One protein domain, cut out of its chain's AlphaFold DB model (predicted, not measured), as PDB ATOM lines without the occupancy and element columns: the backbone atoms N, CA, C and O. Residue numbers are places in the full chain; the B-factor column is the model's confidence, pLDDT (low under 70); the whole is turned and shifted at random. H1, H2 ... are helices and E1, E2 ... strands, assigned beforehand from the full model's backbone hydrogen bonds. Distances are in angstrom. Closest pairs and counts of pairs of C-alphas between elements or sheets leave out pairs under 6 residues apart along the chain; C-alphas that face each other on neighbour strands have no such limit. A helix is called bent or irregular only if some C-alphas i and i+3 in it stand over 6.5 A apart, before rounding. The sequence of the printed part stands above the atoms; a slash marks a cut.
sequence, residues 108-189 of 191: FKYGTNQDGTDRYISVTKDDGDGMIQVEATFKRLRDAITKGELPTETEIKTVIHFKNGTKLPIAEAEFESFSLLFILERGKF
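Overview. This is residues 108 to 189 of the 191 residues of an uncharacterized protein of Sulfuricurvum sp. IAE1 (UniProt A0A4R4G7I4). Two helices, the long H1 and the shorter H2, run opposite ways at a small angle, and the hairpin of E3 and E4 lies along them with E3 next to H1. A second hairpin, E1 and E2, sits at the end of the domain where H1 begins and H2 ends, while the far end of H1 and the loop after it extend the other way. The 82 printed residues hold two named helices and four named strands, in the order E1, E2, H1, E3, E4, H2; the two sheets, E1 - E2 and E3 - E4, are each antiparallel, and the class is mixed, helices and strands. The whole is only just loose, close to compact, with a radius of gyration of the C-alphas of 14.2 A and spans of 42 by 29 by 19 A.

Arrangement. E3, residues 157 to 161, and E4, residues 167 to 171, form an antiparallel hairpin at 154 degrees; N 160 and O 168 are 2.9 A apart, within hydrogen-bond range. H1, residues 125 to 146, has 7 pairs of C-alphas within 8 A of E3, the closest those of Val 134 and Ile 160 at 6.9 A. H1 and E4 are apart. H2, residues 172 to 187, only just touches H1, with 3 pairs of C-alphas within 8 A; the closest are those of Phe 138 and Glu 172, 6.4 A apart. H1 touches H2 with residues 131 to 138 alone, and H2 touches H1 with residues 172 to 179 alone. Their lines stand at a shallow tilt of 20 degrees, opposite ways. H2 is irregular, but only just: C-alphas 173 and 176 are 6.9 A apart, and its line is a rough one. E1, residues 108 to 112, and E2, residues 118 to 121, form an antiparallel hairpin at 137 degrees, with N 110 and O 119 at 2.7 A, within hydrogen-bond range. E2 and E4 are near each other, with 6 pairs of C-alphas within 10 A. The closest C-alphas of E1 and H2 are those of Phe 108 and Glu 185, 7.2 A apart. Every O i to N i+4 pair is within hydrogen-bond range in H1, and 10 of 12 are in H2.

Along the chain. E3 spans 13.4 A and E4 13.2 A from first to last C-alpha. H1 runs 32.3 A from C-alpha 125 at (-6.101, -8.473, -2.956) to C-alpha 146 at (-32.291, -24.594, 6.985). H2 runs 23.1 A and ends with C-alpha 187 at (-0.255, -10.442, 6.902). E1 spans 11.8 A and E2 10.1 A.

Size, cuts and confidence. The two C-alphas farthest apart, those of Gly 148 and Phe 189, are 43.4 A apart. The printed part has no cut. No link is long; the link from H1 to E3, 10 residues, is short, and the others are tight. The mean pLDDT of the printed part is 94.5, and no printed residue is under 70.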
ATOM      1  N   PHE A 108       2.079 -18.903  -0.832       97.12
ATOM      2  CA  PHE A 108       2.661 -19.872   0.097       97.12
ATOM      3  C   PHE A 108       2.355 -21.307  -0.333       97.12
ATOM      4  O   PHE A 108       1.341 -21.577  -0.980       97.12
ATOM      5  N   LYS A 109       3.232 -22.243   0.042       96.44
ATOM      6  CA  LYS A 109       3.022 -23.669  -0.211       96.44
ATOM      7  C   LYS A 109       1.857 -24.183   0.638       96.44
ATOM      8  O   LYS A 109       1.881 -24.082   1.861       96.44
ATOM      9  N   TYR A 110       0.888 -24.807  -0.012       94.94
ATOM     10  CA  TYR A 110      -0.289 -25.414   0.592       94.94
ATOM     11  C   TYR A 110      -0.481 -26.842   0.074       94.94
ATOM     12  O   TYR A 110      -1.299 -27.127  -0.805       94.94
ATOM     13  N   GLY A 111       0.307 -27.757   0.635       91.56
ATOM     14  CA  GLY A 111       0.275 -29.170   0.276       91.56
ATOM     15  C   GLY A 111       0.925 -29.476  -1.075       91.56
ATOM     16  O   GLY A 111       1.788 -28.742  -1.561       91.56
ATOM     17  N   THR A 112       0.516 -30.604  -1.650       92.19
ATOM     18  CA  THR A 112       1.093 -31.178  -2.872       92.19
ATOM     19  C   THR A 112      -0.042 -31.604  -3.802       92.19
ATOM     20  O   THR A 112      -1.092 -32.066  -3.349       92.19
ATOM     21  N   ASN A 113       0.143 -31.425  -5.103       84.56
ATOM     22  CA  ASN A 113      -0.750 -31.934  -6.133       84.56
ATOM     23  C   ASN A 113      -0.648 -33.461  -6.258       84.56
ATOM     24  O   ASN A 113       0.265 -34.093  -5.730       84.56
ATOM     25  N   GLN A 114      -1.597 -34.064  -6.982       84.25
ATOM     26  CA  GLN A 114      -1.618 -35.516  -7.212       84.25
ATOM     27  C   GLN A 114      -0.386 -36.022  -7.977       84.25
ATOM     28  O   GLN A 114      -0.016 -37.182  -7.843       84.25
ATOM     29  N   ASP A 115       0.254 -35.150  -8.754       88.50
ATOM     30  CA  ASP A 115       1.472 -35.427  -9.516       88.50
ATOM     31  C   ASP A 115       2.767 -35.261  -8.695       88.50
ATOM     32  O   ASP A 115       3.860 -35.432  -9.231       88.50
ATOM     33  N   GLY A 116       2.664 -34.934  -7.402       89.94
ATOM     34  CA  GLY A 116       3.813 -34.730  -6.519       89.94
ATOM     35  C   GLY A 116       4.424 -33.326  -6.573       89.94
ATOM     36  O   GLY A 116       5.400 -33.076  -5.870       89.94
ATOM     37  N   THR A 117       3.863 -32.401  -7.358       90.56
ATOM     38  CA  THR A 117       4.320 -31.003  -7.392       90.56
ATOM     39  C   THR A 117       3.758 -30.188  -6.228       90.56
ATOM     40  O   THR A 117       2.626 -30.396  -5.788       90.56
ATOM     41  N   ASP A 118       4.532 -29.227  -5.727       94.69
ATOM     42  CA  ASP A 118       4.084 -28.336  -4.656       94.69
ATOM     43  C   ASP A 118       2.923 -27.453  -5.127       94.69
ATOM     44  O   ASP A 118       2.987 -26.804  -6.174       94.69
ATOM     45  N   ARG A 119       1.849 -27.404  -4.335       93.12
ATOM     46  CA  ARG A 119       0.706 -26.528  -4.600       93.12
ATOM     47  C   ARG A 119       0.923 -25.199  -3.891       93.12
ATOM     48  O   ARG A 119       1.223 -25.194  -2.703       93.12
ATOM     49  N   TYR A 120       0.720 -24.085  -4.590       96.44
ATOM     50  CA  TYR A 120       0.898 -22.741  -4.037       96.44
ATOM     51  C   TYR A 120      -0.393 -21.932  -4.074       96.44
ATOM     52  O   TYR A 120      -1.140 -21.977  -5.047       96.44
ATOM     53  N   ILE A 121      -0.634 -21.147  -3.030       97.50
ATOM     54  CA  ILE A 121      -1.834 -20.326  -2.874       97.50
ATOM     55  C   ILE A 121      -1.421 -18.864  -2.824       97.50
ATOM     56  O   ILE A 121      -0.747 -18.449  -1.879       97.50
ATOM     57  N   SER A 122      -1.822 -18.095  -3.838       98.19
ATOM     58  CA  SER A 122      -1.590 -16.654  -3.864       98.19
ATOM     59  C   SER A 122      -2.447 -15.939  -2.826       98.19
ATOM     60  O   SER A 122      -3.533 -16.397  -2.479       98.19
ATOM     61  N   VAL A 123      -1.938 -14.816  -2.319       97.88
ATOM     62  CA  VAL A 123      -2.558 -14.028  -1.238       97.88
ATOM     63  C   VAL A 123      -2.850 -12.591  -1.666       97.88
ATOM     64  O   VAL A 123      -2.817 -11.657  -0.860       97.88
ATOM     65  N   THR A 124      -3.114 -12.393  -2.958       97.19
ATOM     66  CA  THR A 124      -3.364 -11.075  -3.552       97.19
ATOM     67  C   THR A 124      -4.637 -10.433  -2.999       97.19
ATOM     68  O   THR A 124      -5.446 -11.062  -2.311       97.19
ATOM     69  N   LYS A 125      -4.838  -9.143  -3.289       93.75
ATOM     70  CA  LYS A 125      -6.101  -8.473  -2.956       93.75
ATOM     71  C   LYS A 125      -7.301  -9.192  -3.587       93.75
ATOM     72  O   LYS A 125      -8.272  -9.445  -2.882       93.75
ATOM     73  N   ASP A 126      -7.201  -9.541  -4.868       94.88
ATOM     74  CA  ASP A 126      -8.271 -10.224  -5.602       94.88
ATOM     75  C   ASP A 126      -8.606 -11.586  -4.972       94.88
ATOM     76  O   ASP A 126      -9.775 -11.958  -4.893       94.88
ATOM     77  N   ASP A 127      -7.596 -12.301  -4.462       97.00
ATOM     78  CA  ASP A 127      -7.794 -13.568  -3.746       97.00
ATOM     79  C   ASP A 127      -8.594 -13.365  -2.457       97.00
ATOM     80  O   ASP A 127      -9.521 -14.120  -2.172       97.00
ATOM     81  N   GLY A 128      -8.280 -12.310  -1.698       93.75
ATOM     82  CA  GLY A 128      -9.039 -11.942  -0.503       93.75
ATOM     83  C   GLY A 128     -10.501 -11.612  -0.818       93.75
ATOM     84  O   GLY A 128     -11.402 -12.071  -0.117       93.75
ATOM     85  N   ASP A 129     -10.753 -10.887  -1.910       91.25
ATOM     86  CA  ASP A 129     -12.115 -10.584  -2.365       91.25
ATOM     87  C   ASP A 129     -12.851 -11.870  -2.815       91.25
ATOM     88  O   ASP A 129     -14.048 -12.031  -2.560       91.25
ATOM     89  N   GLY A 130     -12.138 -12.829  -3.420       90.88
ATOM     90  CA  GLY A 130     -12.656 -14.159  -3.759       90.88
ATOM     91  C   GLY A 130     -13.030 -15.003  -2.534       90.88
ATOM     92  O   GLY A 130     -14.070 -15.664  -2.534       90.88
ATOM     93  N   MET A 131     -12.243 -14.930  -1.458       94.06
ATOM     94  CA  MET A 131     -12.540 -15.616  -0.194       94.06
ATOM     95  C   MET A 131     -13.872 -15.160   0.415       94.06
ATOM     96  O   MET A 131     -14.665 -15.992   0.852       94.06
ATOM     97  N   ILE A 132     -14.170 -13.858   0.362       93.31
ATOM     98  CA  ILE A 132     -15.444 -13.301   0.850       93.31
ATOM     99  C   ILE A 132     -16.635 -13.851   0.045       93.31
ATOM    100  O   ILE A 132     -17.701 -14.130   0.598       93.31
ATOM    101  N   GLN A 133     -16.472 -14.050  -1.267       92.38
ATOM    102  CA  GLN A 133     -17.527 -14.629  -2.108       92.38
ATOM    103  C   GLN A 133     -17.799 -16.096  -1.760       92.38
ATOM    104  O   GLN A 133     -18.953 -16.539  -1.769       92.38
ATOM    105  N   VAL A 134     -16.748 -16.847  -1.433       95.44
ATOM    106  CA  VAL A 134     -16.859 -18.247  -1.013       95.44
ATOM    107  C   VAL A 134     -17.559 -18.360   0.339       95.44
ATOM    108  O   VAL A 134     -18.503 -19.141   0.461       95.44
ATOM    109  N   GLU A 135     -17.211 -17.510   1.304       95.75
ATOM    110  CA  GLU A 135     -17.920 -17.428   2.586       95.75
ATOM    111  C   GLU A 135     -19.416 -17.123   2.393       95.75
ATOM    112  O   GLU A 135     -20.288 -17.813   2.929       95.75
ATOM    113  N   ALA A 136     -19.738 -16.132   1.553       95.62
ATOM    114  CA  ALA A 136     -21.121 -15.791   1.230       95.62
ATOM    115  C   ALA A 136     -21.873 -16.949   0.549       95.62
ATOM    116  O   ALA A 136     -23.077 -17.116   0.759       95.62
ATOM    117  N   THR A 137     -21.178 -17.755  -0.258       95.50
ATOM    118  CA  THR A 137     -21.747 -18.938  -0.918       95.50
ATOM    119  C   THR A 137     -22.106 -20.008   0.103       95.50
ATOM    120  O   THR A 137     -23.231 -20.506   0.085       95.50
ATOM    121  N   PHE A 138     -21.202 -20.305   1.037       96.81
ATOM    122  CA  PHE A 138     -21.461 -21.259   2.111       96.81
ATOM    123  C   PHE A 138     -22.644 -20.845   2.980       96.81
ATOM    124  O   PHE A 138     -23.576 -21.630   3.161       96.81
ATOM    125  N   LYS A 139     -22.696 -19.572   3.383       96.00
ATOM    126  CA  LYS A 139     -23.833 -19.030   4.133       96.00
ATOM    127  C   LYS A 139     -25.166 -19.229   3.401       96.00
ATOM    128  O   LYS A 139     -26.126 -19.704   3.999       96.00
ATOM    129  N   ARG A 140     -25.227 -18.916   2.101       95.75
ATOM    130  CA  ARG A 140     -26.450 -19.094   1.295       95.75
ATOM    131  C   ARG A 140     -26.885 -20.556   1.201       95.75
ATOM    132  O   ARG A 140     -28.076 -20.833   1.299       95.75
ATOM    133  N   LEU A 141     -25.942 -21.478   1.012       95.38
ATOM    134  CA  LEU A 141     -26.244 -22.910   0.937       95.38
ATOM    135  C   LEU A 141     -26.765 -23.439   2.278       95.38
ATOM    136  O   LEU A 141     -27.756 -24.167   2.308       95.38
ATOM    137  N   ARG A 142     -26.168 -23.005   3.389       95.12
ATOM    138  CA  ARG A 142     -26.626 -23.350   4.739       95.12
ATOM    139  C   ARG A 142     -28.023 -22.801   5.040       95.12
ATOM    140  O   ARG A 142     -28.858 -23.512   5.606       95.12
ATOM    141  N   ASP A 143     -28.308 -21.572   4.618       96.38
ATOM    142  CA  ASP A 143     -29.641 -20.975   4.738       96.38
ATOM    143  C   ASP A 143     -30.687 -21.769   3.933       96.38
ATOM    144  O   ASP A 143     -31.786 -22.011   4.432       96.38
ATOM    145  N   ALA A 144     -30.353 -22.220   2.718       95.56
ATOM    146  CA  ALA A 144     -31.240 -23.033   1.881       95.56
ATOM    147  C   ALA A 144     -31.554 -24.402   2.516       95.56
ATOM    148  O   ALA A 144     -32.714 -24.818   2.534       95.56
ATOM    149  N   ILE A 145     -30.556 -25.068   3.111       95.19
ATOM    150  CA  ILE A 145     -30.774 -26.304   3.887       95.19
ATOM    151  C   ILE A 145     -31.716 -26.036   5.065       95.19
ATOM    152  O   ILE A 145     -32.680 -26.767   5.273       95.19
ATOM    153  N   THR A 146     -31.479 -24.954   5.811       95.12
ATOM    154  CA  THR A 146     -32.291 -24.594   6.985       95.12
ATOM    155  C   THR A 146     -33.753 -24.315   6.615       95.12
ATOM    156  O   THR A 146     -34.658 -24.628   7.385       95.12
ATOM    157  N   LYS A 147     -34.001 -23.764   5.423       96.75
ATOM    158  CA  LYS A 147     -35.349 -23.521   4.880       96.75
ATOM    159  C   LYS A 147     -36.009 -24.760   4.266       96.75
ATOM    160  O   LYS A 147     -37.165 -24.677   3.858       96.75
ATOM    161  N   GLY A 148     -35.301 -25.887   4.180       94.69
ATOM    162  CA  GLY A 148     -35.781 -27.099   3.515       94.69
ATOM    163  C   GLY A 148     -35.800 -27.009   1.984       94.69
ATOM    164  O   GLY A 148     -36.421 -27.846   1.339       94.69
ATOM    165  N   GLU A 149     -35.131 -26.010   1.395       96.19
ATOM    166  CA  GLU A 149     -34.957 -25.888  -0.062       96.19
ATOM    167  C   GLU A 149     -33.941 -26.916  -0.593       96.19
ATOM    168  O   GLU A 149     -33.990 -27.298  -1.762       96.19
ATOM    169  N   LEU A 150     -33.040 -27.386   0.277       94.50
ATOM    170  CA  LEU A 150     -32.083 -28.458   0.011       94.50
ATOM    171  C   LEU A 150     -32.163 -29.548   1.095       94.50
ATOM    172  O   LEU A 150     -32.441 -29.229   2.254       94.50
ATOM    173  N   PRO A 151     -31.882 -30.825   0.758       94.75
ATOM    174  CA  PRO A 151     -31.774 -31.895   1.746       94.75
ATOM    175  C   PRO A 151     -30.696 -31.603   2.796       94.75
ATOM    176  O   PRO A 151     -29.637 -31.060   2.479       94.75
ATOM    177  N   THR A 152     -30.912 -32.050   4.031       91.38
ATOM    178  CA  THR A 152     -29.947 -31.906   5.135       91.38
ATOM    179  C   THR A 152     -28.635 -32.655   4.912       91.38
ATOM    180  O   THR A 152     -27.622 -32.287   5.493       91.38
ATOM    181  N   GLU A 153     -28.634 -33.684   4.063       90.75
ATOM    182  CA  GLU A 153     -27.441 -34.466   3.701       90.75
ATOM    183  C   GLU A 153     -26.617 -33.827   2.568       90.75
ATOM    184  O   GLU A 153     -25.651 -34.418   2.091       90.75
ATOM    185  N   THR A 154     -26.990 -32.627   2.106       92.19
ATOM    186  CA  THR A 154     -26.275 -31.940   1.024       92.19
ATOM    187  C   THR A 154     -24.839 -31.626   1.441       92.19
ATOM    188  O   THR A 154     -24.598 -30.859   2.371       92.19
ATOM    189  N   GLU A 155     -23.874 -32.173   0.705       92.62
ATOM    190  CA  GLU A 155     -22.460 -31.857   0.882       92.62
ATOM    191  C   GLU A 155     -22.172 -30.423   0.401       92.62
ATOM    192  O   GLU A 155     -22.222 -30.128  -0.797       92.62
ATOM    193  N   ILE A 156     -21.857 -29.520   1.334       94.62
ATOM    194  CA  ILE A 156     -21.517 -28.132   1.019       94.62
ATOM    195  C   ILE A 156     -20.024 -28.035   0.675       94.62
ATOM    196  O   ILE A 156     -19.155 -28.023   1.549       94.62
ATOM    197  N   LYS A 157     -19.737 -27.909  -0.622       95.06
ATOM    198  CA  LYS A 157     -18.387 -27.715  -1.164       95.06
ATOM    199  C   LYS A 157     -18.382 -26.728  -2.324       95.06
ATOM    200  O   LYS A 157     -19.379 -26.569  -3.024       95.06
ATOM    201  N   THR A 158     -17.244 -26.086  -2.543       95.06
ATOM    202  CA  THR A 158     -17.027 -25.179  -3.676       95.06
ATOM    203  C   THR A 158     -15.552 -25.167  -4.080       95.06
ATOM    204  O   THR A 158     -14.752 -25.931  -3.544       95.06
ATOM    205  N   VAL A 159     -15.189 -24.339  -5.057       93.19
ATOM    206  CA  VAL A 159     -13.811 -24.165  -5.524       93.19
ATOM    207  C   VAL A 159     -13.411 -22.704  -5.371       93.19
ATOM    208  O   VAL A 159     -14.066 -21.820  -5.919       93.19
ATOM    209  N   ILE A 160     -12.313 -22.451  -4.662       94.56
ATOM    210  CA  ILE A 160     -11.679 -21.131  -4.636       94.56
ATOM    211  C   ILE A 160     -10.756 -21.017  -5.852       94.56
ATOM    212  O   ILE A 160      -9.974 -21.928  -6.135       94.56
ATOM    213  N   HIS A 161     -10.847 -19.896  -6.563       94.44
ATOM    214  CA  HIS A 161      -9.994 -19.571  -7.700       94.44
ATOM    215  C   HIS A 161      -8.989 -18.498  -7.294       94.44
ATOM    216  O   HIS A 161      -9.387 -17.380  -6.976       94.44
ATOM    217  N   PHE A 162      -7.705 -18.842  -7.334       96.88
ATOM    218  CA  PHE A 162      -6.618 -17.941  -6.978       96.88
ATOM    219  C   PHE A 162      -6.023 -17.248  -8.204       96.88
ATOM    220  O   PHE A 162      -6.034 -17.778  -9.320       96.88
ATOM    221  N   LYS A 163      -5.454 -16.062  -7.990       97.25
ATOM    222  CA  LYS A 163      -4.850 -15.205  -9.009       97.25
ATOM    223  C   LYS A 163      -3.686 -15.880  -9.724       97.25
ATOM    224  O   LYS A 163      -3.506 -15.661 -10.919       97.25
ATOM    225  N   ASN A 164      -2.941 -16.737  -9.028       96.00
ATOM    226  CA  ASN A 164      -1.881 -17.551  -9.629       96.00
ATOM    227  C   ASN A 164      -2.394 -18.719 -10.495       96.00
ATOM    228  O   ASN A 164      -1.597 -19.507 -10.997       96.00
ATOM    229  N   GLY A 165      -3.713 -18.846 -10.667       94.81
ATOM    230  CA  GLY A 165      -4.362 -19.896 -11.447       94.81
ATOM    231  C   GLY A 165      -4.696 -21.157 -10.649       94.81
ATOM    232  O   GLY A 165      -5.385 -22.037 -11.173       94.81
ATOM    233  N   THR A 166      -4.261 -21.251  -9.388       94.56
ATOM    234  CA  THR A 166      -4.567 -22.401  -8.533       94.56
ATOM    235  C   THR A 166      -6.059 -22.467  -8.244       94.56
ATOM    236  O   THR A 166      -6.720 -21.463  -7.986       94.56
ATOM    237  N   LYS A 167      -6.598 -23.684  -8.281       93.75
ATOM    238  CA  LYS A 167      -7.978 -23.982  -7.909       93.75
ATOM    239  C   LYS A 167      -7.959 -24.882  -6.690       93.75
ATOM    240  O   LYS A 167      -7.324 -25.935  -6.725       93.75
ATOM    241  N   LEU A 168      -8.657 -24.480  -5.635       92.56
ATOM    242  CA  LEU A 168      -8.746 -25.251  -4.401       92.56
ATOM    243  C   LEU A 168     -10.195 -25.677  -4.162       92.56
ATOM    244  O   LEU A 168     -10.998 -24.856  -3.715       92.56
ATOM    245  N   PRO A 169     -10.546 -26.939  -4.461       93.56
ATOM    246  CA  PRO A 169     -11.768 -27.536  -3.946       93.56
ATOM    247  C   PRO A 169     -11.724 -27.530  -2.417       93.56
ATOM    248  O   PRO A 169     -10.706 -27.921  -1.844       93.56
ATOM    249  N   ILE A 170     -12.797 -27.076  -1.778       94.88
ATOM    250  CA  ILE A 170     -12.865 -26.947  -0.322       94.88
ATOM    251  C   ILE A 170     -14.283 -27.206   0.186       94.88
ATOM    252  O   ILE A 170     -15.266 -26.753  -0.417       94.88
ATOM    253  N   ALA A 171     -14.387 -27.943   1.291       96.25
ATOM    254  CA  ALA A 171     -15.639 -28.127   2.014       96.25
ATOM    255  C   ALA A 171     -15.863 -26.994   3.026       96.25
ATOM    256  O   ALA A 171     -14.913 -26.406   3.546       96.25
ATOM    257  N   GLU A 172     -17.122 -26.716   3.366       95.06
ATOM    258  CA  GLU A 172     -17.462 -25.680   4.354       95.06
ATOM    259  C   GLU A 172     -16.768 -25.907   5.711       95.06
ATOM    260  O   GLU A 172     -16.310 -24.956   6.338       95.06
ATOM    261  N   ALA A 173     -16.614 -27.169   6.130       94.00
ATOM    262  CA  ALA A 173     -15.944 -27.538   7.379       94.00
ATOM    263  C   ALA A 173     -14.434 -27.216   7.401       94.00
ATOM    264  O   ALA A 173     -13.852 -27.068   8.472       94.00
ATOM    265  N   GLU A 174     -13.794 -27.105   6.236       94.75
ATOM    266  CA  GLU A 174     -12.356 -26.830   6.103       94.75
ATOM    267  C   GLU A 174     -12.074 -25.334   5.892       94.75
ATOM    268  O   GLU A 174     -10.965 -24.853   6.143       94.75
ATOM    269  N   PHE A 175     -13.081 -24.589   5.432       96.19
ATOM    270  CA  PHE A 175     -12.938 -23.206   4.990       96.19
ATOM    271  C   PHE A 175     -12.478 -22.257   6.095       96.19
ATOM    272  O   PHE A 175     -11.625 -21.411   5.839       96.19
ATOM    273  N   GLU A 176     -12.991 -22.405   7.317       94.25
ATOM    274  CA  GLU A 176     -12.639 -21.525   8.439       94.25
ATOM    275  C   GLU A 176     -11.151 -21.628   8.807       94.25
ATOM    276  O   GLU A 176     -10.463 -20.623   8.968       94.25
ATOM    277  N   SER A 177     -10.613 -22.849   8.870       95.75
ATOM    278  CA  SER A 177      -9.188 -23.049   9.166       95.75
ATOM    279  C   SER A 177      -8.302 -22.517   8.038       95.75
ATOM    280  O   SER A 177      -7.264 -21.899   8.284       95.75
ATOM    281  N   PHE A 178      -8.724 -22.723   6.789       96.44
ATOM    282  CA  PHE A 178      -8.004 -22.219   5.629       96.44
ATOM    283  C   PHE A 178      -8.025 -20.684   5.541       96.44
ATOM    284  O   PHE A 178      -6.993 -20.079   5.249       96.44
ATOM    285  N   SER A 179      -9.159 -20.034   5.820       96.06
ATOM    286  CA  SER A 179      -9.281 -18.572   5.753       96.06
ATOM    287  C   SER A 179      -8.405 -17.875   6.796       96.06
ATOM    288  O   SER A 179      -7.754 -16.875   6.483       96.06
ATOM    289  N   LEU A 180      -8.293 -18.443   8.001       96.19
ATOM    290  CA  LEU A 180      -7.367 -17.966   9.029       96.19
ATOM    291  C   LEU A 180      -5.908 -18.073   8.576       96.19
ATOM    292  O   LEU A 180      -5.161 -17.099   8.688       96.19
ATOM    293  N   LEU A 181      -5.508 -19.222   8.020       96.94
ATOM    294  CA  LEU A 181      -4.162 -19.397   7.470       96.94
ATOM    295  C   LEU A 181      -3.884 -18.381   6.355       96.94
ATOM    296  O   LEU A 181      -2.845 -17.726   6.372       96.94
ATOM    297  N   PHE A 182      -4.826 -18.195   5.429       97.31
ATOM    298  CA  PHE A 182      -4.704 -17.222   4.345       97.31
ATOM    299  C   PHE A 182      -4.450 -15.802   4.870       97.31
ATOM    300  O   PHE A 182      -3.556 -15.112   4.379       97.31
ATOM    301  N   ILE A 183      -5.198 -15.362   5.887       95.81
ATOM    302  CA  ILE A 183      -5.032 -14.029   6.485       95.81
ATOM    303  C   ILE A 183      -3.662 -13.896   7.157       95.81
ATOM    304  O   ILE A 183      -2.999 -12.871   6.981       95.81
ATOM    305  N   LEU A 184      -3.222 -14.919   7.895       96.62
ATOM    306  CA  LEU A 184      -1.909 -14.932   8.544       96.62
ATOM    307  C   LEU A 184      -0.774 -14.845   7.519       96.62
ATOM    308  O   LEU A 184       0.128 -14.024   7.676       96.62
ATOM    309  N   GLU A 185      -0.835 -15.646   6.455       97.06
ATOM    310  CA  GLU A 185       0.160 -15.637   5.380       97.06
ATOM    311  C   GLU A 185       0.163 -14.308   4.622       97.06
ATOM    312  O   GLU A 185       1.225 -13.735   4.379       97.06
ATOM    313  N   ARG A 186      -1.016 -13.747   4.330       95.31
ATOM    314  CA  ARG A 186      -1.142 -12.415   3.726       95.31
ATOM    315  C   ARG A 186      -0.546 -11.325   4.615       95.31
ATOM    316  O   ARG A 186       0.104 -10.413   4.112       95.31
ATOM    317  N   GLY A 187      -0.749 -11.415   5.928       95.50
ATOM    318  CA  GLY A 187      -0.255 -10.442   6.902       95.50
ATOM    319  C   GLY A 187       1.266 -10.289   6.896       95.50
ATOM    320  O   GLY A 187       1.753  -9.185   7.123       95.50
ATOM    321  N   LYS A 188       2.016 -11.344   6.554       95.06
ATOM    322  CA  LYS A 188       3.491 -11.320   6.490       95.06
ATOM    323  C   LYS A 188       4.052 -10.334   5.458       95.06
ATOM    324  O   LYS A 188       5.219  -9.977   5.548       95.06
ATOM    325  N   PHE A 189       3.244  -9.885   4.494       93.12
ATOM    326  CA  PHE A 189       3.662  -8.937   3.453       93.12
ATOM    327  C   PHE A 189       3.459  -7.462   3.828       93.12
ATOM    328  O   PHE A 189       3.906  -6.587   3.088       93.12
TER     329      PHE A 189